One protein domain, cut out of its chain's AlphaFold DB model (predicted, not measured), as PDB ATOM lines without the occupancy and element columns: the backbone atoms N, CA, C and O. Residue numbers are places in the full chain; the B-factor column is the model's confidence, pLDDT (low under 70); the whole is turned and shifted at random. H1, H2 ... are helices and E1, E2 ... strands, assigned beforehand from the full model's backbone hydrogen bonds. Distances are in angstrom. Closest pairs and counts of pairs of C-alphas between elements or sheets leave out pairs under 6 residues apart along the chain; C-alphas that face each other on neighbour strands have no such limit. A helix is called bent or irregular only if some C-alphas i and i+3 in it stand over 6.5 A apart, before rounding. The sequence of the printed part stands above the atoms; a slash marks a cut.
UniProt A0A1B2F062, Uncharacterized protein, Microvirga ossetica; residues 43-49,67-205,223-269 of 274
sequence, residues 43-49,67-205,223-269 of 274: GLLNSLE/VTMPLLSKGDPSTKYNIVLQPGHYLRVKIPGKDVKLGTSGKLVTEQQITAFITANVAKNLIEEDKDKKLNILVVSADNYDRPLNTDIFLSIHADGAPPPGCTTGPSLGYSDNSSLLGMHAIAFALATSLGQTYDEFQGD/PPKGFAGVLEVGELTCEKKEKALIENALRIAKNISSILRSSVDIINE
ATOM      1  N   GLY A  43      33.996  32.937  -9.630       72.69
ATOM      2  CA  GLY A  43      33.874  34.372  -9.888       72.69
ATOM      3  C   GLY A  43      34.790  34.897 -10.998       72.69
ATOM      4  O   GLY A  43      34.831  36.106 -11.219       72.69
ATOM      5  N   LEU A  44      35.484  34.012 -11.724       75.88
ATOM      6  CA  LEU A  44      36.446  34.365 -12.776       75.88
ATOM      7  C   LEU A  44      35.794  35.089 -13.963       75.88
ATOM      8  O   LEU A  44      36.446  35.866 -14.653       75.88
ATOM      9  N   LEU A  45      34.498  34.865 -14.194       75.44
ATOM     10  CA  LEU A  45      33.763  35.505 -15.289       75.44
ATOM     11  C   LEU A  45      33.362  36.955 -14.982       75.44
ATOM     12  O   LEU A  45      33.081  37.714 -15.906       75.44
ATOM     13  N   ASN A  46      33.350  37.365 -13.709       76.56
ATOM     14  CA  ASN A  46      32.845  38.684 -13.303       76.56
ATOM     15  C   ASN A  46      33.742  39.842 -13.765       76.56
ATOM     16  O   ASN A  46      33.299  40.989 -13.785       76.56
ATOM     17  N   SER A  47      34.996  39.552 -14.115       75.19
ATOM     18  CA  SER A  47      35.972  40.530 -14.605       75.19
ATOM     19  C   SER A  47      36.060  40.606 -16.130       75.19
ATOM     20  O   SER A  47      36.868  41.377 -16.638       75.19
ATOM     21  N   LEU A  48      35.289  39.797 -16.866       82.25
ATOM     22  CA  LEU A  48      35.367  39.766 -18.324       82.25
ATOM     23  C   LEU A  48      34.564  40.906 -18.949       82.25
ATOM     24  O   LEU A  48      33.397  41.123 -18.623       82.25
ATOM     25  N   GLU A  49      35.170  41.595 -19.912       81.75
ATOM     26  CA  GLU A  49      34.474  42.557 -20.755       81.75
ATOM     27  C   GLU A  49      33.685  41.810 -21.843       81.75
ATOM     28  O   GLU A  49      34.298  41.205 -22.737       81.75
ATOM     29  N   VAL A  67      56.198  46.816 -31.801       78.25
ATOM     30  CA  VAL A  67      55.671  46.585 -30.458       78.25
ATOM     31  C   VAL A  67      56.838  46.521 -29.478       78.25
ATOM     32  O   VAL A  67      57.624  45.572 -29.488       78.25
ATOM     33  N   THR A  68      56.937  47.521 -28.600       84.81
ATOM     34  CA  THR A  68      57.795  47.432 -27.414       84.81
ATOM     35  C   THR A  68      57.208  46.396 -26.464       84.81
ATOM     36  O   THR A  68      56.126  46.604 -25.911       84.81
ATOM     37  N   MET A  69      57.929  45.293 -26.272       91.88
ATOM     38  CA  MET A  69      57.522  44.222 -25.371       91.88
ATOM     39  C   MET A  69      57.950  44.548 -23.931       91.88
ATOM     40  O   MET A  69      59.153  44.590 -23.652       91.88
ATOM     41  N   PRO A  70      57.012  44.806 -23.003       90.12
ATOM     42  CA  PRO A  70      57.355  45.003 -21.599       90.12
ATOM     43  C   PRO A  70      57.874  43.695 -20.994       90.12
ATOM     44  O   PRO A  70      57.451  42.614 -21.390       90.12
ATOM     45  N   LEU A  71      58.769  43.803 -20.007       91.81
ATOM     46  CA  LEU A  71      59.275  42.663 -19.225       91.81
ATOM     47  C   LEU A  71      59.947  41.553 -20.059       91.81
ATOM     48  O   LEU A  71      60.087  40.427 -19.581       91.81
ATOM     49  N   LEU A  72      60.377  41.868 -21.287       96.06
ATOM     50  CA  LEU A  72      61.108  40.935 -22.134       96.06
ATOM     51  C   LEU A  72      62.489  40.647 -21.535       96.06
ATOM     52  O   LEU A  72      63.323  41.547 -21.414       96.06
ATOM     53  N   SER A  73      62.745  39.391 -21.188       95.88
ATOM     54  CA  SER A  73      64.034  38.913 -20.686       95.88
ATOM     55  C   SER A  73      64.199  37.423 -20.995       95.88
ATOM     56  O   SER A  73      63.247  36.756 -21.392       95.88
ATOM     57  N   LYS A  74      65.405  36.880 -20.799       96.12
ATOM     58  CA  LYS A  74      65.628  35.426 -20.852       96.12
ATOM     59  C   LYS A  74      65.010  34.690 -19.656       96.12
ATOM     60  O   LYS A  74      64.767  33.491 -19.742       96.12
ATOM     61  N   GLY A  75      64.749  35.413 -18.566       95.94
ATOM     62  CA  GLY A  75      64.394  34.834 -17.273       95.94
ATOM     63  C   GLY A  75      65.615  34.335 -16.499       95.94
ATOM     64  O   GLY A  75      66.707  34.239 -17.044       95.94
ATOM     65  N   ASP A  76      65.420  34.044 -15.217       96.12
ATOM     66  CA  ASP A  76      66.412  33.455 -14.317       96.12
ATOM     67  C   ASP A  76      65.844  32.132 -13.763       96.12
ATOM     68  O   ASP A  76      64.812  32.159 -13.084       96.12
ATOM     69  N   PRO A  77      66.490  30.974 -14.007       94.62
ATOM     70  CA  PRO A  77      66.030  29.671 -13.515       94.62
ATOM     71  C   PRO A  77      65.902  29.552 -11.987       94.62
ATOM     72  O   PRO A  77      65.227  28.645 -11.494       94.62
ATOM     73  N   SER A  78      66.566  30.428 -11.224       96.12
ATOM     74  CA  SER A  78      66.471  30.486  -9.759       96.12
ATOM     75  C   SER A  78      65.270  31.296  -9.261       96.12
ATOM     76  O   SER A  78      64.868  31.168  -8.103       96.12
ATOM     77  N   THR A  79      64.665  32.099 -10.135       96.88
ATOM     78  CA  THR A  79      63.534  32.964  -9.813       96.88
ATOM     79  C   THR A  79      62.214  32.224 -10.012       96.88
ATOM     80  O   THR A  79      61.994  31.579 -11.036       96.88
ATOM     81  N   LYS A  80      61.301  32.336  -9.036       96.94
ATOM     82  CA  LYS A  80      59.908  31.901  -9.197       96.94
ATOM     83  C   LYS A  80      59.084  33.040  -9.796       96.94
ATOM     84  O   LYS A  80      58.941  34.090  -9.170       96.94
ATOM     85  N   TYR A  81      58.525  32.811 -10.975       97.75
ATOM     86  CA  TYR A  81      57.578  33.703 -11.634       97.75
ATOM     87  C   TYR A  81      56.143  33.316 -11.273       97.75
ATOM     88  O   TYR A  81      55.833  32.145 -11.066       97.75
ATOM     89  N   ASN A  82      55.248  34.294 -11.200       97.38
ATOM     90  CA  ASN A  82      53.818  34.005 -11.138       97.38
ATOM     91  C   ASN A  82      53.272  33.733 -12.537       97.38
ATOM     92  O   ASN A  82      52.445  32.846 -12.722       97.38
ATOM     93  N   ILE A  83      53.732  34.500 -13.528       98.19
ATOM     94  CA  ILE A  83      53.252  34.400 -14.905       98.19
ATOM     95  C   ILE A  83      54.447  34.513 -15.846       98.19
ATOM     96  O   ILE A  83      55.209  35.477 -15.782       98.19
ATOM     97  N   VAL A  84      54.567  33.552 -16.757       98.56
ATOM     98  CA  VAL A  84      55.450  33.630 -17.920       98.56
ATOM     99  C   VAL A  84      54.584  33.695 -19.174       98.56
ATOM    100  O   VAL A  84      53.758  32.813 -19.410       98.56
ATOM    101  N   LEU A  85      54.781  34.733 -19.980       98.69
ATOM    102  CA  LEU A  85      54.125  34.909 -21.273       98.69
ATOM    103  C   LEU A  85      55.122  34.699 -22.408       98.69
ATOM    104  O   LEU A  85      56.285  35.099 -22.307       98.69
ATOM    105  N   GLN A  86      54.650  34.134 -23.513       98.12
ATOM    106  CA  GLN A  86      55.446  33.984 -24.723       98.12
ATOM    107  C   GLN A  86      54.620  34.373 -25.959       98.12
ATOM    108  O   GLN A  86      53.641  33.702 -26.271       98.12
ATOM    109  N   PRO A  87      54.985  35.438 -26.689       97.50
ATOM    110  CA  PRO A  87      54.391  35.717 -27.985       97.50
ATOM    111  C   PRO A  87      54.962  34.755 -29.033       97.50
ATOM    112  O   PRO A  87      56.181  34.672 -29.224       97.50
ATOM    113  N   GLY A  88      54.076  34.040 -29.722       95.31
ATOM    114  CA  GLY A  88      54.405  33.052 -30.740       95.31
ATOM    115  C   GLY A  88      55.301  33.632 -31.829       95.31
ATOM    116  O   GLY A  88      55.039  34.710 -32.364       95.31
ATOM    117  N   HIS A  89      56.390  32.921 -32.131       93.69
ATOM    118  CA  HIS A  89      57.384  33.262 -33.158       93.69
ATOM    119  C   HIS A  89      58.078  34.631 -33.010       93.69
ATOM    120  O   HIS A  89      58.878  34.998 -33.871       93.69
ATOM    121  N   TYR A  90      57.825  35.392 -31.943       91.25
ATOM    122  CA  TYR A  90      58.360  36.741 -31.787       91.25
ATOM    123  C   TYR A  90      59.895  36.754 -31.784       91.25
ATOM    124  O   TYR A  90      60.536  35.971 -31.076       91.25
ATOM    125  N   LEU A  91      60.468  37.680 -32.562       88.12
ATOM    126  CA  LEU A  91      61.907  37.840 -32.831       88.12
ATOM    127  C   LEU A  91      62.556  36.710 -33.646       88.12
ATOM    128  O   LEU A  91      63.773  36.741 -33.843       88.12
ATOM    129  N   ARG A  92      61.785  35.754 -34.181       90.06
ATOM    130  CA  ARG A  92      62.316  34.810 -35.169       90.06
ATOM    131  C   ARG A  92      62.588  35.531 -36.479       90.06
ATOM    132  O   ARG A  92      61.703  36.146 -37.070       90.06
ATOM    133  N   VAL A  93      63.816  35.399 -36.963       86.88
ATOM    134  CA  VAL A  93      64.257  35.942 -38.251       86.88
ATOM    135  C   VAL A  93      64.676  34.809 -39.176       86.88
ATOM    136  O   VAL A  93      65.171  33.777 -38.720       86.88
ATOM    137  N   LYS A  94      64.504  34.991 -40.491       84.44
ATOM    138  CA  LYS A  94      65.058  34.041 -41.463       84.44
ATOM    139  C   LYS A  94      66.574  34.044 -41.345       84.44
ATOM    140  O   LYS A  94      67.201  35.094 -41.467       84.44
ATOM    141  N   ILE A  95      67.150  32.862 -41.174       82.69
ATOM    142  CA  ILE A  95      68.594  32.658 -41.224       82.69
ATOM    143  C   ILE A  95      68.891  31.906 -42.528       82.69
ATOM    144  O   ILE A  95      68.318  30.835 -42.736       82.69
ATOM    145  N   PRO A  96      69.743  32.435 -43.425       84.00
ATOM    146  CA  PRO A  96      70.096  31.743 -44.662       84.00
ATOM    147  C   PRO A  96      70.591  30.315 -44.399       84.00
ATOM    148  O   PRO A  96      71.489  30.108 -43.585       84.00
ATOM    149  N   GLY A  97      69.993  29.336 -45.083       84.00
ATOM    150  CA  GLY A  97      70.337  27.918 -44.936       84.00
ATOM    151  C   GLY A  97      69.759  27.220 -43.699       84.00
ATOM    152  O   GLY A  97      70.138  26.082 -43.443       84.00
ATOM    153  N   LYS A  98      68.865  27.868 -42.936       83.19
ATOM    154  CA  LYS A  98      68.110  27.233 -41.845       83.19
ATOM    155  C   LYS A  98      66.608  27.383 -42.055       83.19
ATOM    156  O   LYS A  98      66.120  28.483 -42.324       83.19
ATOM    157  N   ASP A  99      65.882  26.295 -41.831       81.00
ATOM    158  CA  ASP A  99      64.422  26.291 -41.835       81.00
ATOM    159  C   ASP A  99      63.896  26.876 -40.520       81.00
ATOM    160  O   ASP A  99      63.656  26.178 -39.539       81.00
ATOM    161  N   VAL A 100      63.758  28.205 -40.479       84.75
ATOM    162  CA  VAL A 100      63.174  28.917 -39.334       84.75
ATOM    163  C   VAL A 100      61.683  29.125 -39.567       84.75
ATOM    164  O   VAL A 100      61.276  29.843 -40.484       84.75
ATOM    165  N   LYS A 101      60.855  28.553 -38.690       87.25
ATOM    166  CA  LYS A 101      59.406  28.767 -38.705       87.25
ATOM    167  C   LYS A 101      59.044  30.124 -38.121       87.25
ATOM    168  O   LYS A 101      59.139  30.334 -36.909       87.25
ATOM    169  N   LEU A 102      58.596  31.025 -38.989       90.00
ATOM    170  CA  LEU A 102      58.212  32.397 -38.642       90.00
ATOM    171  C   LEU A 102      56.757  32.553 -38.192       90.00
ATOM    172  O   LEU A 102      56.365  33.677 -37.884       90.00
ATOM    173  N   GLY A 103      55.996  31.461 -38.182       91.75
ATOM    174  CA  GLY A 103      54.553  31.491 -38.002       91.75
ATOM    175  C   GLY A 103      53.809  31.715 -39.317       91.75
ATOM    176  O   GLY A 103      54.415  31.788 -40.394       91.75
ATOM    177  N   THR A 104      52.489  31.808 -39.227       94.06
ATOM    178  CA  THR A 104      51.610  32.081 -40.363       94.06
ATOM    179  C   THR A 104      51.541  33.579 -40.690       94.06
ATOM    180  O   THR A 104      52.127  34.441 -40.024       94.06
ATOM    181  N   SER A 105      50.859  33.929 -41.777       94.62
ATOM    182  CA  SER A 105      50.618  35.321 -42.155       94.62
ATOM    183  C   SER A 105      49.266  35.471 -42.831       94.62
ATOM    184  O   SER A 105      48.925  34.700 -43.729       94.62
ATOM    185  N   GLY A 106      48.517  36.478 -42.393       94.25
ATOM    186  CA  GLY A 106      47.298  36.913 -43.050       94.25
ATOM    187  C   GLY A 106      47.573  38.013 -44.070       94.25
ATOM    188  O   GLY A 106      48.714  38.270 -44.466       94.25
ATOM    189  N   LYS A 107      46.504  38.666 -44.521       94.44
ATOM    190  CA  LYS A 107      46.581  39.758 -45.499       94.44
ATOM    191  C   LYS A 107      46.940  41.091 -44.842       94.44
ATOM    192  O   LYS A 107      47.470  41.975 -45.512       94.44
ATOM    193  N   LEU A 108      46.595  41.256 -43.568       94.69
ATOM    194  CA  LEU A 108      46.712  42.501 -42.815       94.69
ATOM    195  C   LEU A 108      47.870  42.462 -41.817       94.69
ATOM    196  O   LEU A 108      48.538  43.480 -41.645       94.69
ATOM    197  N   VAL A 109      48.102  41.319 -41.165       95.62
ATOM    198  CA  VAL A 109      49.139  41.151 -40.135       95.62
ATOM    199  C   VAL A 109      49.799  39.772 -40.214       95.62
ATOM    200  O   VAL A 109      49.208  38.792 -40.674       95.62
ATOM    201  N   THR A 110      51.040  39.675 -39.743       95.44
ATOM    202  CA  THR A 110      51.704  38.384 -39.509       95.44
ATOM    203  C   THR A 110      51.374  37.847 -38.121       95.44
ATOM    204  O   THR A 110      51.012  38.615 -37.226       95.44
ATOM    205  N   GLU A 111      51.563  36.541 -37.909       96.12
ATOM    206  CA  GLU A 111      51.425  35.934 -36.580       96.12
ATOM    207  C   GLU A 111      52.300  36.651 -35.548       96.12
ATOM    208  O   GLU A 111      51.795  37.095 -34.521       96.12
ATOM    209  N   GLN A 112      53.578  36.882 -35.867       95.00
ATOM    210  CA  GLN A 112      54.504  37.590 -34.974       95.00
ATOM    211  C   GLN A 112      53.997  38.970 -34.547       95.00
ATOM    212  O   GLN A 112      54.260  39.395 -33.426       95.00
ATOM    213  N   GLN A 113      53.311  39.697 -35.434       95.75
ATOM    214  CA  GLN A 113      52.804  41.034 -35.132       95.75
ATOM    215  C   GLN A 113      51.597  40.972 -34.196       95.75
ATOM    216  O   GLN A 113      51.589  41.641 -33.161       95.75
ATOM    217  N   ILE A 114      50.589  40.160 -34.529       96.62
ATOM    218  CA  ILE A 114      49.362  40.081 -33.727       96.62
ATOM    219  C   ILE A 114      49.622  39.463 -32.349       96.62
ATOM    220  O   ILE A 114      49.134  39.987 -31.346       96.62
ATOM    221  N   THR A 115      50.440  38.410 -32.264       97.19
ATOM    222  CA  THR A 115      50.748  37.746 -30.990       97.19
ATOM    223  C   THR A 115      51.600  38.638 -30.098       97.19
ATOM    224  O   THR A 115      51.334  38.731 -28.897       97.19
ATOM    225  N   ALA A 116      52.570  39.366 -30.666       96.69
ATOM    226  CA  ALA A 116      53.348  40.349 -29.924       96.69
ATOM    227  C   ALA A 116      52.468  41.490 -29.412       96.69
ATOM    228  O   ALA A 116      52.587  41.876 -28.249       96.69
ATOM    229  N   PHE A 117      51.558  42.003 -30.244       97.00
ATOM    230  CA  PHE A 117      50.628  43.055 -29.847       97.00
ATOM    231  C   PHE A 117      49.726  42.610 -28.691       97.00
ATOM    232  O   PHE A 117      49.629  43.314 -27.684       97.00
ATOM    233  N   ILE A 118      49.095  41.436 -28.796       97.69
ATOM    234  CA  ILE A 118      48.228  40.900 -27.739       97.69
ATOM    235  C   ILE A 118      49.045  40.668 -26.465       97.69
ATOM    236  O   ILE A 118      48.687  41.192 -25.413       97.69
ATOM    237  N   THR A 119      50.183  39.975 -26.558       98.38
ATOM    238  CA  THR A 119      51.032  39.649 -25.398       98.38
ATOM    239  C   THR A 119      51.542  40.898 -24.684       98.38
ATOM    240  O   THR A 119      51.491  40.971 -23.456       98.38
ATOM    241  N   ALA A 120      51.977  41.919 -25.428       97.00
ATOM    242  CA  ALA A 120      52.434  43.171 -24.838       97.00
ATOM    243  C   ALA A 120      51.313  43.886 -24.073       97.00
ATOM    244  O   ALA A 120      51.569  44.463 -23.018       97.00
ATOM    245  N   ASN A 121      50.077  43.852 -24.580       97.00
ATOM    246  CA  ASN A 121      48.931  44.440 -23.886       97.00
ATOM    247  C   ASN A 121      48.477  43.591 -22.689       97.00
ATOM    248  O   ASN A 121      48.154  44.168 -21.658       97.00
ATOM    249  N   VAL A 122      48.543  42.254 -22.762       97.88
ATOM    250  CA  VAL A 122      48.323  41.377 -21.592       97.88
ATOM    251  C   VAL A 122      49.303  41.748 -20.479       97.88
ATOM    252  O   VAL A 122      48.893  42.000 -19.349       97.88
ATOM    253  N   ALA A 123      50.595  41.844 -20.799       96.94
ATOM    254  CA  ALA A 123      51.627  42.199 -19.834       96.94
ATOM    255  C   ALA A 123      51.432  43.614 -19.257       96.94
ATOM    256  O   ALA A 123      51.546  43.789 -18.047       96.94
ATOM    257  N   LYS A 124      51.091  44.615 -20.084       95.81
ATOM    258  CA  LYS A 124      50.761  45.973 -19.608       95.81
ATOM    259  C   LYS A 124      49.582  45.965 -18.640       95.81
ATOM    260  O   LYS A 124      49.711  46.509 -17.551       95.81
ATOM    261  N   ASN A 125      48.484  45.303 -19.002       95.38
ATOM    262  CA  ASN A 125      47.303  45.214 -18.149       95.38
ATOM    263  C   ASN A 125      47.630  44.545 -16.808       95.38
ATOM    264  O   ASN A 125      47.222  45.048 -15.768       95.38
ATOM    265  N   LEU A 126      48.416  43.462 -16.810       95.31
ATOM    266  CA  LEU A 126      48.849  42.801 -15.576       95.31
ATOM    267  C   LEU A 126      49.694  43.727 -14.685       95.31
ATOM    268  O   LEU A 126      49.485  43.753 -13.476       95.31
ATOM    269  N   ILE A 127      50.613  44.504 -15.267       93.56
ATOM    270  CA  ILE A 127      51.417  45.499 -14.533       93.56
ATOM    271  C   ILE A 127      50.523  46.600 -13.943       93.56
ATOM    272  O   ILE A 127      50.729  47.020 -12.807       93.56
ATOM    273  N   GLU A 128      49.546  47.087 -14.710       91.69
ATOM    274  CA  GLU A 128      48.623  48.145 -14.280       91.69
ATOM    275  C   GLU A 128      47.651  47.673 -13.186       91.69
ATOM    276  O   GLU A 128      47.314  48.435 -12.272       91.69
ATOM    277  N   GLU A 129      47.202  46.420 -13.262       86.88
ATOM    278  CA  GLU A 129      46.320  45.793 -12.275       86.88
ATOM    279  C   GLU A 129      47.067  45.400 -10.991       86.88
ATOM    280  O   GLU A 129      46.485  45.436  -9.903       86.88
ATOM    281  N   ASP A 130      48.363  45.093 -11.079       86.88
ATOM    282  CA  ASP A 130      49.218  44.758  -9.938       86.88
ATOM    283  C   ASP A 130      49.741  45.999  -9.193       86.88
ATOM    284  O   ASP A 130      50.942  46.242  -9.046       86.88
ATOM    285  N   LYS A 131      48.807  46.800  -8.672       75.75
ATOM    286  CA  LYS A 131      49.098  48.047  -7.939       75.75
ATOM    287  C   LYS A 131      50.012  47.853  -6.723       75.75
ATOM    288  O   LYS A 131      50.715  48.787  -6.339       75.75
ATOM    289  N   ASP A 132      50.028  46.649  -6.155       77.25
ATOM    290  CA  ASP A 132      50.846  46.289  -4.995       77.25
ATOM    291  C   ASP A 132      52.194  45.642  -5.374       77.25
ATOM    292  O   ASP A 132      52.960  45.289  -4.476       77.25
ATOM    293  N   LYS A 133      52.497  45.485  -6.675       68.75
ATOM    294  CA  LYS A 133      53.723  44.855  -7.209       68.75
ATOM    295  C   LYS A 133      53.989  43.452  -6.651       68.75
ATOM    296  O   LYS A 133      55.124  43.115  -6.306       68.75
ATOM    297  N   LYS A 134      52.936  42.652  -6.498       82.75
ATOM    298  CA  LYS A 134      53.019  41.292  -5.949       82.75
ATOM    299  C   LYS A 134      53.325  40.247  -7.014       82.75
ATOM    300  O   LYS A 134      53.733  39.144  -6.659       82.75
ATOM    301  N   LEU A 135      53.119  40.568  -8.288       92.25
ATOM    302  CA  LEU A 135      53.320  39.651  -9.394       92.25
ATOM    303  C   LEU A 135      54.737  39.757  -9.945       92.25
ATOM    304  O   LEU A 135      55.185  40.800 -10.419       92.25
ATOM    305  N   ASN A 136      55.422  38.621  -9.967       95.50
ATOM    306  CA  ASN A 136      56.635  38.448 -10.742       95.50
ATOM    307  C   ASN A 136      56.275  37.936 -12.143       95.50
ATOM    308  O   ASN A 136      55.990  36.749 -12.325       95.50
ATOM    309  N   ILE A 137      56.243  38.844 -13.115       97.00
ATOM    310  CA  ILE A 137      55.832  38.565 -14.494       97.00
ATOM    311  C   ILE A 137      57.065  38.580 -15.395       97.00
ATOM    312  O   ILE A 137      57.895  39.486 -15.317       97.00
ATOM    313  N   LEU A 138      57.157  37.600 -16.288       98.00
ATOM    314  CA  LEU A 138      58.197  37.509 -17.303       98.00
ATOM    315  C   LEU A 138      57.559  37.389 -18.683       98.00
ATOM    316  O   LEU A 138      56.629  36.609 -18.877       98.00
ATOM    317  N   VAL A 139      58.107  38.110 -19.659       98.25
ATOM    318  CA  VAL A 139      57.878  37.810 -21.073       98.25
ATOM    319  C   VAL A 139      59.165  37.237 -21.653       98.25
ATOM    320  O   VAL A 139      60.232  37.826 -21.497       98.25
ATOM    321  N   VAL A 140      59.076  36.096 -22.330       97.25
ATOM    322  CA  VAL A 140      60.206  35.480 -23.044       97.25
ATOM    323  C   VAL A 140      59.971  35.507 -24.548       97.25
ATOM    324  O   VAL A 140      58.828  35.543 -25.000       97.25
ATOM    325  N   SER A 141      61.041  35.482 -25.346       93.19
ATOM    326  CA  SER A 141      60.894  35.252 -26.790       93.19
ATOM    327  C   SER A 141      60.671  33.767 -27.096       93.19
ATOM    328  O   SER A 141      60.775  32.913 -26.212       93.19
ATOM    329  N   ALA A 142      60.382  33.446 -28.360       88.25
ATOM    330  CA  ALA A 142      60.204  32.062 -28.797       88.25
ATOM    331  C   ALA A 142      61.458  31.196 -28.554       88.25
ATOM    332  O   ALA A 142      61.345  30.050 -28.137       88.25
ATOM    333  N   ASP A 143      62.660  31.747 -28.757       87.25
ATOM    334  CA  ASP A 143      63.887  30.933 -28.797       87.25
ATOM    335  C   ASP A 143      64.957  31.328 -27.771       87.25
ATOM    336  O   ASP A 143      65.916  30.585 -27.576       87.25
ATOM    337  N   ASN A 144      64.830  32.478 -27.104       89.19
ATOM    338  CA  ASN A 144      65.887  33.020 -26.249       89.19
ATOM    339  C   ASN A 144      65.418  33.161 -24.797       89.19
ATOM    340  O   ASN A 144      65.016  34.242 -24.366       89.19
ATOM    341  N   TYR A 145      65.489  32.056 -24.058       93.00
ATOM    342  CA  TYR A 145      65.138  31.973 -22.642       93.00
ATOM    343  C   TYR A 145      66.008  30.947 -21.913       93.00
ATOM    344  O   TYR A 145      66.450  29.956 -22.503       93.00
ATOM    345  N   ASP A 146      66.230  31.185 -20.625       94.75
ATOM    346  CA  ASP A 146      66.993  30.293 -19.761       94.75
ATOM    347  C   ASP A 146      66.089  29.168 -19.239       94.75
ATOM    348  O   ASP A 146      64.882  29.337 -19.059       94.75
ATOM    349  N   ARG A 147      66.656  27.974 -19.033       92.06
ATOM    350  CA  ARG A 147      65.893  26.756 -18.715       92.06
ATOM    351  C   ARG A 147      66.426  26.075 -17.450       92.06
ATOM    352  O   ARG A 147      67.642  26.041 -17.265       92.06
ATOM    353  N   PRO A 148      65.562  25.439 -16.635       95.25
ATOM    354  CA  PRO A 148      64.098  25.494 -16.693       95.25
ATOM    355  C   PRO A 148      63.554  26.788 -16.064       95.25
ATOM    356  O   PRO A 148      64.138  27.290 -15.107       95.25
ATOM    357  N   LEU A 149      62.408  27.281 -16.537       97.44
ATOM    358  CA  LEU A 149      61.701  28.394 -15.891       97.44
ATOM    359  C   LEU A 149      60.777  27.861 -14.788       97.44
ATOM    360  O   LEU A 149      60.013  26.921 -15.013       97.44
ATOM    361  N   ASN A 150      60.837  28.455 -13.596       97.44
ATOM    362  CA  ASN A 150      59.957  28.124 -12.475       97.44
ATOM    363  C   ASN A 150      58.777  29.098 -12.447       97.44
ATOM    364  O   ASN A 150      58.981  30.283 -12.188       97.44
ATOM    365  N   THR A 151      57.564  28.623 -12.736       97.69
ATOM    366  CA  THR A 151      56.388  29.494 -12.853       97.69
ATOM    367  C   THR A 151      55.116  28.861 -12.303       97.69
ATOM    368  O   THR A 151      54.952  27.647 -12.361       97.69
ATOM    369  N   ASP A 152      54.198  29.681 -11.789       97.44
ATOM    370  CA  ASP A 152      52.837  29.233 -11.467       97.44
ATOM    371  C   ASP A 152      52.008  29.039 -12.748       97.44
ATOM    372  O   ASP A 152      51.281  28.052 -12.884       97.44
ATOM    373  N   ILE A 153      52.143  29.971 -13.698       98.25
ATOM    374  CA  ILE A 153      51.394  29.998 -14.956       98.25
ATOM    375  C   ILE A 153      52.340  30.224 -16.137       98.25
ATOM    376  O   ILE A 153      53.193  31.116 -16.105       98.25
ATOM    377  N   PHE A 154      52.163  29.455 -17.209       98.44
ATOM    378  CA  PHE A 154      52.759  29.720 -18.515       98.44
ATOM    379  C   PHE A 154      51.675  29.821 -19.588       98.44
ATOM    380  O   PHE A 154      50.815  28.945 -19.688       98.44
ATOM    381  N   LEU A 155      51.748  30.856 -20.423       98.69
ATOM    382  CA  LEU A 155      50.875  31.000 -21.583       98.69
ATOM    383  C   LEU A 155      51.672  31.461 -22.802       98.69
ATOM    384  O   LEU A 155      52.198  32.576 -22.830       98.69
ATOM    385  N   SER A 156      51.710  30.614 -23.827       98.44
ATOM    386  CA  SER A 156      52.133  31.014 -25.164       98.44
ATOM    387  C   SER A 156      50.926  31.466 -25.980       98.44
ATOM    388  O   SER A 156      49.889  30.806 -25.963       98.44
ATOM    389  N   ILE A 157      51.040  32.595 -26.675       98.50
ATOM    390  CA  ILE A 157      49.968  33.178 -27.492       98.50
ATOM    391  C   ILE A 157      50.382  33.080 -28.955       98.50
ATOM    392  O   ILE A 157      51.347  33.721 -29.363       98.50
ATOM    393  N   HIS A 158      49.637  32.310 -29.733       97.88
ATOM    394  CA  HIS A 158      49.853  32.048 -31.152       97.88
ATOM    395  C   HIS A 158      48.630  32.465 -31.980       97.88
ATOM    396  O   HIS A 158      47.587  32.813 -31.421       97.88
ATOM    397  N   ALA A 159      48.769  32.499 -33.304       96.31
ATOM    398  CA  ALA A 159      47.631  32.617 -34.209       96.31
ATOM    399  C   ALA A 159      47.808  31.653 -35.384       96.31
ATOM    400  O   ALA A 159      48.855  31.634 -36.025       96.31
ATOM    401  N   ASP A 160      46.756  30.911 -35.706       92.88
ATOM    402  CA  ASP A 160      46.832  29.780 -36.615       92.88
ATOM    403  C   ASP A 160      46.576  30.195 -38.073       92.88
ATOM    404  O   ASP A 160      46.081  31.286 -38.388       92.88
ATOM    405  N   GLY A 161      46.913  29.312 -39.005       91.56
ATOM    406  CA  GLY A 161      46.586  29.452 -40.412       91.56
ATOM    407  C   GLY A 161      46.437  28.103 -41.095       91.56
ATOM    408  O   GLY A 161      47.159  27.149 -40.825       91.56
ATOM    409  N   ALA A 162      45.512  28.051 -42.040       89.06
ATOM    410  CA  ALA A 162      45.257  26.887 -42.861       89.06
ATOM    411  C   ALA A 162      45.878  27.039 -44.259       89.06
ATOM    412  O   ALA A 162      45.857  28.134 -44.834       89.06
ATOM    413  N   PRO A 163      46.373  25.943 -44.866       85.75
ATOM    414  CA  PRO A 163      46.716  25.935 -46.282       85.75
ATOM    415  C   PRO A 163      45.529  26.378 -47.158       85.75
ATOM    416  O   PRO A 163      44.374  26.153 -46.782       85.75
ATOM    417  N   PRO A 164      45.776  26.967 -48.345       80.56
ATOM    418  CA  PRO A 164      44.721  27.298 -49.299       80.56
ATOM    419  C   PRO A 164      43.753  26.117 -49.532       80.56
ATOM    420  O   PRO A 164      44.216  24.991 -49.726       80.56
ATOM    421  N   PRO A 165      42.425  26.349 -49.530       81.19
ATOM    422  CA  PRO A 165      41.766  27.655 -49.652       81.19
ATOM    423  C   PRO A 165      41.695  28.493 -48.360       81.19
ATOM    424  O   PRO A 165      41.166  29.601 -48.408       81.19
ATOM    425  N   GLY A 166      42.247  28.016 -47.241       80.69
ATOM    426  CA  GLY A 166      42.179  28.685 -45.943       80.69
ATOM    427  C   GLY A 166      40.812  28.525 -45.270       80.69
ATOM    428  O   GLY A 166      39.947  27.787 -45.739       80.69
ATOM    429  N   CYS A 167      40.597  29.252 -44.175       87.12
ATOM    430  CA  CYS A 167      39.356  29.311 -43.397       87.12
ATOM    431  C   CYS A 167      38.945  28.014 -42.667       87.12
ATOM    432  O   CYS A 167      37.786  27.915 -42.249       87.12
ATOM    433  N   THR A 168      39.844  27.042 -42.479       87.56
ATOM    434  CA  THR A 168      39.513  25.734 -41.873       87.56
ATOM    435  C   THR A 168      39.964  25.565 -40.426       87.56
ATOM    436  O   THR A 168      39.609  24.562 -39.814       87.56
ATOM    437  N   THR A 169      40.707  26.518 -39.863       88.00
ATOM    438  CA  THR A 169      41.140  26.472 -38.457       88.00
ATOM    439  C   THR A 169      40.426  27.541 -37.626       88.00
ATOM    440  O   THR A 169      39.417  28.122 -38.044       88.00
ATOM    441  N   GLY A 170      40.849  27.758 -36.386       89.44
ATOM    442  CA  GLY A 170      40.219  28.730 -35.503       89.44
ATOM    443  C   GLY A 170      40.856  28.751 -34.123       89.44
ATOM    444  O   GLY A 170      41.895  28.120 -33.926       89.44
ATOM    445  N   PRO A 171      40.229  29.464 -33.174       93.94
ATOM    446  CA  PRO A 171      40.663  29.465 -31.791       93.94
ATOM    447  C   PRO A 171      40.824  28.050 -31.251       93.94
ATOM    448  O   PRO A 171      39.988  27.182 -31.510       93.94
ATOM    449  N   SER A 172      41.906  27.811 -30.525       93.44
ATOM    450  CA  SER A 172      42.198  26.489 -29.985       93.44
ATOM    451  C   SER A 172      43.099  26.565 -28.765       93.44
ATOM    452  O   SER A 172      43.726  27.594 -28.489       93.44
ATOM    453  N   LEU A 173      43.149  25.455 -28.036       93.31
ATOM    454  CA  LEU A 173      43.869  25.353 -26.783       93.31
ATOM    455  C   LEU A 173      44.785  24.133 -26.786       93.31
ATOM    456  O   LEU A 173      44.342  23.012 -27.022       93.31
ATOM    457  N   GLY A 174      46.062  24.352 -26.490       93.81
ATOM    458  CA  GLY A 174      47.024  23.315 -26.140       93.81
ATOM    459  C   GLY A 174      47.446  23.450 -24.682       93.81
ATOM    460  O   GLY A 174      47.577  24.568 -24.185       93.81
ATOM    461  N   TYR A 175      47.685  22.350 -23.976       95.31
ATOM    462  CA  TYR A 175      48.221  22.386 -22.613       95.31
ATOM    463  C   TYR A 175      48.955  21.109 -22.231       95.31
ATOM    464  O   TYR A 175      48.649  20.026 -22.722       95.31
ATOM    465  N   SER A 176      49.914  21.250 -21.314       93.69
ATOM    466  CA  SER A 176      50.668  20.109 -20.787       93.69
ATOM    467  C   SER A 176      49.790  19.211 -19.911       93.69
ATOM    468  O   SER A 176      48.900  19.721 -19.227       93.69
ATOM    469  N   ASP A 177      50.093  17.910 -19.854       88.00
ATOM    470  CA  ASP A 177      49.328  16.901 -19.092       88.00
ATOM    471  C   ASP A 177      49.125  17.246 -17.604       88.00
ATOM    472  O   ASP A 177      48.141  16.839 -16.994       88.00
ATOM    473  N   ASN A 178      50.044  18.017 -17.014       87.50
ATOM    474  CA  ASN A 178      50.004  18.409 -15.601       87.50
ATOM    475  C   ASN A 178      49.320  19.766 -15.361       87.50
ATOM    476  O   ASN A 178      49.438  20.330 -14.274       87.50
ATOM    477  N   SER A 179      48.654  20.327 -16.369       92.44
ATOM    478  CA  SER A 179      48.024  21.642 -16.261       92.44
ATOM    479  C   SER A 179      46.684  21.580 -15.538       92.44
ATOM    480  O   SER A 179      45.869  20.688 -15.770       92.44
ATOM    481  N   SER A 180      46.401  22.600 -14.729       90.25
ATOM    482  CA  SER A 180      45.046  22.864 -14.247       90.25
ATOM    483  C   SER A 180      44.086  23.119 -15.413       90.25
ATOM    484  O   SER A 180      44.154  24.155 -16.080       90.25
ATOM    485  N   LEU A 181      43.151  22.191 -15.620       87.81
ATOM    486  CA  LEU A 181      42.092  22.300 -16.628       87.81
ATOM    487  C   LEU A 181      41.207  23.526 -16.401       87.81
ATOM    488  O   LEU A 181      40.859  24.219 -17.350       87.81
ATOM    489  N   LEU A 182      40.903  23.833 -15.134       86.12
ATOM    490  CA  LEU A 182      40.123  25.011 -14.765       86.12
ATOM    491  C   LEU A 182      40.790  26.298 -15.266       86.12
ATOM    492  O   LEU A 182      40.127  27.138 -15.867       86.12
ATOM    493  N   GLY A 183      42.103  26.436 -15.046       89.44
ATOM    494  CA  GLY A 183      42.863  27.602 -15.501       89.44
ATOM    495  C   GLY A 183      42.911  27.700 -17.026       89.44
ATOM    496  O   GLY A 183      42.637  28.757 -17.590       89.44
ATOM    497  N   MET A 184      43.182  26.578 -17.696       91.69
ATOM    498  CA  MET A 184      43.267  26.523 -19.155       91.69
ATOM    499  C   MET A 184      41.930  26.851 -19.836       91.69
ATOM    500  O   MET A 184      41.885  27.703 -20.725       91.69
ATOM    501  N   HIS A 185      40.823  26.257 -19.391       90.25
ATOM    502  CA  HIS A 185      39.503  26.560 -19.952       90.25
ATOM    503  C   HIS A 185      39.018  27.962 -19.586       90.25
ATOM    504  O   HIS A 185      38.368  28.592 -20.413       90.25
ATOM    505  N   ALA A 186      39.370  28.511 -18.416       90.44
ATOM    506  CA  ALA A 186      39.060  29.907 -18.094       90.44
ATOM    507  C   ALA A 186      39.690  30.886 -19.104       90.44
ATOM    508  O   ALA A 186      39.030  31.831 -19.537       90.44
ATOM    509  N   ILE A 187      40.937  30.637 -19.528       93.44
ATOM    510  CA  ILE A 187      41.606  31.427 -20.578       93.44
ATOM    511  C   ILE A 187      40.846  31.326 -21.899       93.44
ATOM    512  O   ILE A 187      40.636  32.327 -22.588       93.44
ATOM    513  N   ALA A 188      40.390  30.129 -22.241       91.88
ATOM    514  CA  ALA A 188      39.691  29.913 -23.489       91.88
ATOM    515  C   ALA A 188      38.269  30.511 -23.487       91.88
ATOM    516  O   ALA A 188      37.853  31.105 -24.481       91.88
ATOM    517  N   PHE A 189      37.566  30.500 -22.347       90.19
ATOM    518  CA  PHE A 189      36.315  31.246 -22.162       90.19
ATOM    519  C   PHE A 189      36.513  32.758 -22.262       90.19
ATOM    520  O   PHE A 189      35.677  33.444 -22.856       90.19
ATOM    521  N   ALA A 190      37.616  33.287 -21.727       91.44
ATOM    522  CA  ALA A 190      37.974  34.689 -21.915       91.44
ATOM    523  C   ALA A 190      38.162  35.024 -23.401       91.44
ATOM    524  O   ALA A 190      37.635  36.037 -23.872       91.44
ATOM    525  N   LEU A 191      38.848  34.167 -24.163       94.56
ATOM    526  CA  LEU A 191      38.989  34.343 -25.609       94.56
ATOM    527  C   LEU A 191      37.632  34.276 -26.329       94.56
ATOM    528  O   LEU A 191      37.305  35.196 -27.079       94.56
ATOM    529  N   ALA A 192      36.816  33.256 -26.055       91.81
ATOM    530  CA  ALA A 192      35.498  33.078 -26.667       91.81
ATOM    531  C   ALA A 192      34.601  34.305 -26.432       91.81
ATOM    532  O   ALA A 192      34.084  34.901 -27.378       91.81
ATOM    533  N   THR A 193      34.536  34.775 -25.181       89.88
ATOM    534  CA  THR A 193      33.806  35.995 -24.795       89.88
ATOM    535  C   THR A 193      34.301  37.221 -25.559       89.88
ATOM    536  O   THR A 193      33.506  38.078 -25.949       89.88
ATOM    537  N   SER A 194      35.611  37.306 -25.804       90.75
ATOM    538  CA  SER A 194      36.218  38.432 -26.517       90.75
ATOM    539  C   SER A 194      35.872  38.439 -28.005       90.75
ATOM    540  O   SER A 194      35.762  39.506 -28.600       90.75
ATOM    541  N   LEU A 195      35.685  37.260 -28.597       90.38
ATOM    542  CA  LEU A 195      35.342  37.079 -30.007       90.38
ATOM    543  C   LEU A 195      33.828  37.055 -30.266       90.38
ATOM    544  O   LEU A 195      33.413  36.985 -31.421       90.38
ATOM    545  N   GLY A 196      33.001  37.102 -29.214       88.44
ATOM    546  CA  GLY A 196      31.556  36.891 -29.338       88.44
ATOM    547  C   GLY A 196      31.204  35.458 -29.756       88.44
ATOM    548  O   GLY A 196      30.188  35.247 -30.411       88.44
ATOM    549  N   GLN A 197      32.065  34.503 -29.405       89.81
ATOM    550  CA  GLN A 197      31.935  33.082 -29.699       89.81
ATOM    551  C   GLN A 197      31.605  32.291 -28.435       89.81
ATOM    552  O   GLN A 197      31.778  32.745 -27.301       89.81
ATOM    553  N   THR A 198      31.163  31.066 -28.646       85.62
ATOM    554  CA  THR A 198      31.049  30.017 -27.643       85.62
ATOM    555  C   THR A 198      32.272  29.109 -27.699       85.62
ATOM    556  O   THR A 198      32.941  28.999 -28.724       85.62
ATOM    557  N   TYR A 199      32.570  28.425 -26.596       80.56
ATOM    558  CA  TYR A 199      33.698  27.494 -26.564       80.56
ATOM    559  C   TYR A 199      33.521  26.302 -27.519       80.56
ATOM    560  O   TYR A 199      34.494  25.764 -28.027       80.56
ATOM    561  N   ASP A 200      32.277  25.944 -27.846       81.81
ATOM    562  CA  ASP A 200      31.959  24.898 -28.823       81.81
ATOM    563  C   ASP A 200      32.390  25.235 -30.262       81.81
ATOM    564  O   ASP A 200      32.401  24.343 -31.113       81.81
ATOM    565  N   GLU A 201      32.717  26.499 -30.541       86.88
ATOM    566  CA  GLU A 201      33.232  26.963 -31.835       86.88
ATOM    567  C   GLU A 201      34.765  26.877 -31.932       86.88
ATOM    568  O   GLU A 201      35.327  27.157 -32.994       86.88
ATOM    569  N   PHE A 202      35.446  26.498 -30.846       88.94
ATOM    570  CA  PHE A 202      36.889  26.287 -30.838       88.94
ATOM    571  C   PHE A 202      37.226  24.941 -31.482       88.94
ATOM    572  O   PHE A 202      36.418  24.008 -31.505       88.94
ATOM    573  N   GLN A 203      38.458  24.821 -31.971       88.31
ATOM    574  CA  GLN A 203      39.026  23.502 -32.221       88.31
ATOM    575  C   GLN A 203      39.146  22.755 -30.886       88.31
ATOM    576  O   GLN A 203      39.292  23.377 -29.832       88.31
ATOM    577  N   GLY A 204      39.088  21.423 -30.928       83.38
ATOM    578  CA  GLY A 204      39.218  20.610 -29.720       83.38
ATOM    579  C   GLY A 204      40.514  20.899 -28.954       83.38
ATOM    580  O   GLY A 204      41.526  21.309 -29.531       83.38
ATOM    581  N   ASP A 205      40.495  20.655 -27.645       86.06
ATOM    582  CA  ASP A 205      41.712  20.712 -26.839       86.06
ATOM    583  C   ASP A 205      42.780  19.780 -27.400       86.06
ATOM    584  O   ASP A 205      42.498  18.628 -27.740       86.06
ATOM    585  N   PRO A 223      53.844  24.290 -10.156       93.75
ATOM    586  CA  PRO A 223      53.252  23.759  -8.933       93.75
ATOM    587  C   PRO A 223      52.015  22.888  -9.241       93.75
ATOM    588  O   PRO A 223      51.462  22.981 -10.336       93.75
ATOM    589  N   PRO A 224      51.490  22.114  -8.270       89.38
ATOM    590  CA  PRO A 224      50.337  21.225  -8.485       89.38
ATOM    591  C   PRO A 224      49.045  21.895  -8.984       89.38
ATOM    592  O   PRO A 224      48.233  21.241  -9.626       89.38
ATOM    593  N   LYS A 225      48.828  23.180  -8.669       89.38
ATOM    594  CA  LYS A 225      47.677  23.967  -9.158       89.38
ATOM    595  C   LYS A 225      47.999  24.801 -10.407       89.38
ATOM    596  O   LYS A 225      47.112  25.472 -10.929       89.38
ATOM    597  N   GLY A 226      49.260  24.807 -10.837       94.69
ATOM    598  CA  GLY A 226      49.731  25.605 -11.961       94.69
ATOM    599  C   GLY A 226      49.227  25.087 -13.301       94.69
ATOM    600  O   GLY A 226      48.650  24.003 -13.403       94.69
ATOM    601  N   PHE A 227      49.443  25.868 -14.353       96.12
ATOM    602  CA  PHE A 227      49.115  25.443 -15.710       96.12
ATOM    603  C   PHE A 227      50.073  26.022 -16.740       96.12
ATOM    604  O   PHE A 227      50.599  27.122 -16.574       96.12
ATOM    605  N   ALA A 228      50.290  25.262 -17.813       97.75
ATOM    606  CA  ALA A 228      51.062  25.693 -18.967       97.75
ATOM    607  C   ALA A 228      50.295  25.386 -20.244       97.75
ATOM    608  O   ALA A 228      49.969  24.226 -20.505       97.75
ATOM    609  N   GLY A 229      50.068  26.420 -21.050       97.38
ATOM    610  CA  GLY A 229      49.306  26.287 -22.279       97.38
ATOM    611  C   GLY A 229      49.819  27.095 -23.456       97.38
ATOM    612  O   GLY A 229      50.646  27.997 -23.320       97.38
ATOM    613  N   VAL A 230      49.274  26.746 -24.613       97.44
ATOM    614  CA  VAL A 230      49.359  27.467 -25.879       97.44
ATOM    615  C   VAL A 230      47.942  27.837 -26.280       97.44
ATOM    616  O   VAL A 230      47.052  26.990 -26.271       97.44
ATOM    617  N   LEU A 231      47.731  29.101 -26.616       97.69
ATOM    618  CA  LEU A 231      46.454  29.617 -27.072       97.69
ATOM    619  C   LEU A 231      46.605  30.097 -28.509       97.69
ATOM    620  O   LEU A 231      47.271  31.104 -28.742       97.69
ATOM    621  N   GLU A 232      45.950  29.418 -29.446       97.31
ATOM    622  CA  GLU A 232      45.743  29.966 -30.784       97.31
ATOM    623  C   GLU A 232      44.563  30.928 -30.709       97.31
ATOM    624  O   GLU A 232      43.431  30.514 -30.450       97.31
ATOM    625  N   VAL A 233      44.802  32.227 -30.892       97.00
ATOM    626  CA  VAL A 233      43.754  33.242 -30.675       97.00
ATOM    627  C   VAL A 233      42.764  33.369 -31.833       97.00
ATOM    628  O   VAL A 233      41.736  34.030 -31.705       97.00
ATOM    629  N   GLY A 234      43.062  32.759 -32.978       94.94
ATOM    630  CA  GLY A 234      42.241  32.825 -34.181       94.94
ATOM    631  C   GLY A 234      43.011  32.390 -35.420       94.94
ATOM    632  O   GLY A 234      44.139  31.922 -35.317       94.94
ATOM    633  N   GLU A 235      42.396  32.561 -36.591       94.00
ATOM    634  CA  GLU A 235      42.964  32.162 -37.883       94.00
ATOM    635  C   GLU A 235      43.280  33.385 -38.760       94.00
ATOM    636  O   GLU A 235      42.391  34.192 -39.049       94.00
ATOM    637  N   LEU A 236      44.521  33.489 -39.245       95.88
ATOM    638  CA  LEU A 236      44.992  34.614 -40.066       95.88
ATOM    639  C   LEU A 236      44.765  34.436 -41.571       95.88
ATOM    640  O   LEU A 236      44.613  35.416 -42.295       95.88
ATOM    641  N   THR A 237      44.681  33.202 -42.065       95.06
ATOM    642  CA  THR A 237      44.496  32.900 -43.500       95.06
ATOM    643  C   THR A 237      43.075  33.146 -44.006       95.06
ATOM    644  O   THR A 237      42.791  32.965 -45.189       95.06
ATOM    645  N   CYS A 238      42.173  33.580 -43.127       94.25
ATOM    646  CA  CYS A 238      40.787  33.877 -43.442       94.25
ATOM    647  C   CYS A 238      40.492  35.360 -43.191       94.25
ATOM    648  O   CYS A 238      40.285  35.753 -42.048       94.25
ATOM    649  N   GLU A 239      40.413  36.189 -44.241       93.19
ATOM    650  CA  GLU A 239      40.353  37.664 -44.114       93.19
ATOM    651  C   GLU A 239      39.240  38.160 -43.165       93.19
ATOM    652  O   GLU A 239      39.427  39.132 -42.437       93.19
ATOM    653  N   LYS A 240      38.079  37.490 -43.128       92.44
ATOM    654  CA  LYS A 240      37.000  37.835 -42.187       92.44
ATOM    655  C   LYS A 240      37.386  37.544 -40.729       92.44
ATOM    656  O   LYS A 240      37.097  38.364 -39.863       92.44
ATOM    657  N   LYS A 241      38.014  36.392 -40.461       93.56
ATOM    658  CA  LYS A 241      38.465  36.008 -39.111       93.56
ATOM    659  C   LYS A 241      39.666  36.848 -38.675       93.56
ATOM    660  O   LYS A 241      39.688  37.306 -37.542       93.56
ATOM    661  N   GLU A 242      40.591  37.134 -39.591       94.88
ATOM    662  CA  GLU A 242      41.728  38.031 -39.359       94.88
ATOM    663  C   GLU A 242      41.256  39.426 -38.925       94.88
ATOM    664  O   GLU A 242      41.722  39.950 -37.915       94.88
ATOM    665  N   LYS A 243      40.279  40.014 -39.633       93.06
ATOM    666  CA  LYS A 243      39.690  41.308 -39.248       93.06
ATOM    667  C   LYS A 243      39.042  41.255 -37.870       93.06
ATOM    668  O   LYS A 243      39.327  42.115 -37.047       93.06
ATOM    669  N   ALA A 244      38.238  40.227 -37.598       91.50
ATOM    670  CA  ALA A 244      37.602  40.064 -36.293       91.50
ATOM    671  C   ALA A 244      38.635  39.924 -35.158       91.50
ATOM    672  O   ALA A 244      38.449  40.498 -34.085       91.50
ATOM    673  N   LEU A 245      39.740  39.210 -35.396       94.00
ATOM    674  CA  LEU A 245      40.839  39.082 -34.440       94.00
ATOM    675  C   LEU A 245      41.510  40.437 -34.168       94.00
ATOM    676  O   LEU A 245      41.691  40.809 -33.010       94.00
ATOM    677  N   ILE A 246      41.832  41.193 -35.221       93.50
ATOM    678  CA  ILE A 246      42.421  42.538 -35.121       93.50
ATOM    679  C   ILE A 246      41.499  43.485 -34.342       93.50
ATOM    680  O   ILE A 246      41.934  44.126 -33.386       93.50
ATOM    681  N   GLU A 247      40.217  43.532 -34.708       91.31
ATOM    682  CA  GLU A 247      39.207  44.400 -34.089       91.31
ATOM    683  C   GLU A 247      39.039  44.130 -32.587       91.31
ATOM    684  O   GLU A 247      38.752  45.054 -31.825       91.31
ATOM    685  N   ASN A 248      39.262  42.887 -32.146       92.38
ATOM    686  CA  ASN A 248      39.100  42.472 -30.754       92.38
ATOM    687  C   ASN A 248      40.424  42.307 -29.988       92.38
ATOM    688  O   ASN A 248      40.391  41.960 -28.809       92.38
ATOM    689  N   ALA A 249      41.583  42.598 -30.588       94.75
ATOM    690  CA  ALA A 249      42.895  42.298 -30.003       94.75
ATOM    691  C   ALA A 249      43.113  42.900 -28.598       94.75
ATOM    692  O   ALA A 249      43.647  42.232 -27.711       94.75
ATOM    693  N   LEU A 250      42.665  44.140 -28.355       93.44
ATOM    694  CA  LEU A 250      42.760  44.770 -27.026       93.44
ATOM    695  C   LEU A 250      41.828  44.123 -25.994       93.44
ATOM    696  O   LEU A 250      42.218  43.947 -24.843       93.44
ATOM    697  N   ARG A 251      40.619  43.733 -26.410       93.12
ATOM    698  CA  ARG A 251      39.652  43.038 -25.553       93.12
ATOM    699  C   ARG A 251      40.154  41.645 -25.185       93.12
ATOM    700  O   ARG A 251      40.095  41.270 -24.020       93.12
ATOM    701  N   ILE A 252      40.710  40.922 -26.159       95.69
ATOM    702  CA  ILE A 252      41.384  39.638 -25.944       95.69
ATOM    703  C   ILE A 252      42.484  39.813 -24.896       95.69
ATOM    704  O   ILE A 252      42.494  39.101 -23.895       95.69
ATOM    705  N   ALA A 253      43.360  40.806 -25.076       96.75
ATOM    706  CA  ALA A 253      44.429  41.078 -24.125       96.75
ATOM    707  C   ALA A 253      43.902  41.400 -22.716       96.75
ATOM    708  O   ALA A 253      44.444  40.896 -21.734       96.75
ATOM    709  N   LYS A 254      42.832  42.199 -22.609       94.62
ATOM    710  CA  LYS A 254      42.192  42.559 -21.337       94.62
ATOM    711  C   LYS A 254      41.610  41.346 -20.615       94.62
ATOM    712  O   LYS A 254      41.963  41.086 -19.466       94.62
ATOM    713  N   ASN A 255      40.793  40.563 -21.308       95.31
ATOM    714  CA  ASN A 255      40.136  39.394 -20.734       95.31
ATOM    715  C   ASN A 255      41.147  38.305 -20.339       95.31
ATOM    716  O   ASN A 255      41.040  37.743 -19.249       95.31
ATOM    717  N   ILE A 256      42.173  38.062 -21.165       96.94
ATOM    718  CA  ILE A 256      43.269  37.145 -20.817       96.94
ATOM    719  C   ILE A 256      44.009  37.644 -19.570       96.94
ATOM    720  O   ILE A 256      44.213  36.859 -18.645       96.94
ATOM    721  N   SER A 257      44.380  38.931 -19.494       96.19
ATOM    722  CA  SER A 257      45.069  39.461 -18.307       96.19
ATOM    723  C   SER A 257      44.249  39.309 -17.027       96.19
ATOM    724  O   SER A 257      44.802  38.889 -16.015       96.19
ATOM    725  N   SER A 258      42.935  39.555 -17.073       92.62
ATOM    726  CA  SER A 258      42.079  39.423 -15.892       92.62
ATOM    727  C   SER A 258      41.992  37.974 -15.405       92.62
ATOM    728  O   SER A 258      42.147  37.724 -14.210       92.62
ATOM    729  N   ILE A 259      41.849  36.997 -16.311       93.88
ATOM    730  CA  ILE A 259      41.863  35.576 -15.926       93.88
ATOM    731  C   ILE A 259      43.217  35.160 -15.361       93.88
ATOM    732  O   ILE A 259      43.258  34.476 -14.337       93.88
ATOM    733  N   LEU A 260      44.322  35.566 -15.989       95.19
ATOM    734  CA  LEU A 260      45.660  35.261 -15.480       95.19
ATOM    735  C   LEU A 260      45.852  35.838 -14.074       95.19
ATOM    736  O   LEU A 260      46.301  35.126 -13.176       95.19
ATOM    737  N   ARG A 261      45.446  37.094 -13.856       93.12
ATOM    738  CA  ARG A 261      45.525  37.760 -12.554       93.12
ATOM    739  C   ARG A 261      44.751  37.003 -11.479       93.12
ATOM    740  O   ARG A 261      45.320  36.733 -10.423       93.12
ATOM    741  N   SER A 262      43.490  36.662 -11.732       89.56
ATOM    742  CA  SER A 262      42.661  35.928 -10.767       89.56
ATOM    743  C   SER A 262      43.147  34.494 -10.548       89.56
ATOM    744  O   SER A 262      43.068  33.971  -9.439       89.56
ATOM    745  N   SER A 263      43.716  33.862 -11.577       90.81
ATOM    746  CA  SER A 263      44.277  32.513 -11.471       90.81
ATOM    747  C   SER A 263      45.471  32.449 -10.519       90.81
ATOM    748  O   SER A 263      45.605  31.474  -9.782       90.81
ATOM    749  N   VAL A 264      46.313  33.491 -10.479       91.56
ATOM    750  CA  VAL A 264      47.424  33.566  -9.514       91.56
ATOM    751  C   VAL A 264      46.914  33.533  -8.070       91.56
ATOM    752  O   VAL A 264      47.530  32.871  -7.233       91.56
ATOM    753  N   ASP A 265      45.791  34.190  -7.767       86.19
ATOM    754  CA  ASP A 265      45.215  34.161  -6.417       86.19
ATOM    755  C   ASP A 265      44.759  32.739  -6.058       86.19
ATOM    756  O   ASP A 265      45.160  32.211  -5.022       86.19
ATOM    757  N   ILE A 266      44.029  32.072  -6.958       84.12
ATOM    758  CA  ILE A 266      43.522  30.698  -6.767       84.12
ATOM    759  C   ILE A 266      44.662  29.686  -6.566       84.12
ATOM    760  O   ILE A 266      44.574  28.781  -5.726       84.12
ATOM    761  N   ILE A 267      45.746  29.819  -7.335       86.44
ATOM    762  CA  ILE A 267      46.920  28.943  -7.219       86.44
ATOM    763  C   ILE A 267      47.584  29.110  -5.849       86.44
ATOM    764  O   ILE A 267      47.993  28.116  -5.244       86.44
ATOM    765  N   ASN A 268      47.656  30.343  -5.346       82.62
ATOM    766  CA  ASN A 268      48.314  30.664  -4.083       82.62
ATOM    767  C   ASN A 268      47.412  30.501  -2.845       82.62
ATOM    768  O   ASN A 268      47.902  30.623  -1.720       82.62
ATOM    769  N   GLU A 269      46.124  30.184  -3.006       78.94
ATOM    770  CA  GLU A 269      45.250  29.874  -1.874       78.94
ATOM    771  C   GLU A 269      45.697  28.589  -1.139       78.94
ATOM    772  O   GLU A 269      45.856  27.535  -1.778       78.94
TER     773      GLU A 269
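This is residues 43 to 49, 67 to 205 and 223 to 269 of the 274 residues of an uncharacterized protein of Microvirga ossetica (UniProt A0A1B2F062). A twisted sheet of five strands has helices H2, H3 and the two arms of the bent helix H4 covering one face, while no named helix is on its other face. The short helix H1 lies beyond this helix layer, on H4b, and is not on the sheet; the arrangement is two layers, helices on one face of a sheet. The printed part has 193 residues with four named helices and five named strands, in the order H1 E1 H2 E2 E3 E4 H3 E5 H4; the sheet, E2 E1 E3 E5 E4, is mixed, and the class is mixed, helices and strands. The whole is compact, with a radius of gyration of the C-alphas of 16.0 A and spans of 48 by 41 by 31 A.

In the sheet, inner strand E3, residues 149 to 160, is parallel to E1, residues 80 to 87, with N 84 and O 153 2.9 A apart, and to E5, residues 227 to 235, with N 231 and O 156 2.8 A apart. Edge strand E2, residues 137 to 139, is parallel to E1, with N 138 and O 83 2.9 A apart. Edge strand E4, residues 172 to 175, is antiparallel to E5, with N 174 and O 230 2.8 A apart. H2, residues 111 to 129, is on the sheet at a height of 8.0 A; E1, H2 and E2 form a strand-helix-strand unit, two parallel neighbour strands joined through a helix, with a right-handed crossover. H3, residues 181 to 195, lies over E5 at a height of 9.2 A, on the same face as H2. H4, residues 239 to 268, was assigned as one helix by its hydrogen bonds but is bent: C-alphas 247 and 250 are 7.9 A apart, and arms H4a, residues 239 to 247, and H4b, residues 250 to 268, stand at a steep tilt of 63 degrees. H4a is on the sheet; its closest C-alphas to E5 are Lys 241 and Glu 235, 6.0 A apart. H4b is on the sheet at a height of 8.5 A, on the same face as H2 and H3. H4b touches H3 at a shallow tilt of 19 degrees, opposite ways; their closest C-alphas, Asn 255 and Ala 190, are 5.3 A apart. H4b touches H2 with H2 residues 118 to 126 alone, closest at the C-alphas of Ala 253 and Val 122, 4.7 A. H1, residues 44 to 47, touches H4b, closest at the C-alphas of Ser 47 and Ser 258, 6.3 A. Every O i to N i+4 pair is within hydrogen-bond range in H2, H3 and H4a, and 14 of 15 are in H4b; H1 is too short for such a pair.

H1 begins at C-alpha 44, (36.446, 34.365, -12.776). E3 measures 25.5 A from first to last C-alpha and bends by 99 degrees at residue 152; E5 measures 24.0 A, H2 26.7 A and H3 21.0 A. H4b measures 27.5 A and ends at C-alpha 268, (48.314, 30.664, -4.083).

The C-alphas of Gly 43 and Gly 97, the two farthest apart, are 51.0 A apart. Residues 50 to 66 and 206 to 222 are not printed; the C-alpha gaps are 23.7 A and 21.5 A. The links E1 to H2 and E3 to E4 are long. Mean pLDDT of the printed part is 91.5, with residue 133 under 70.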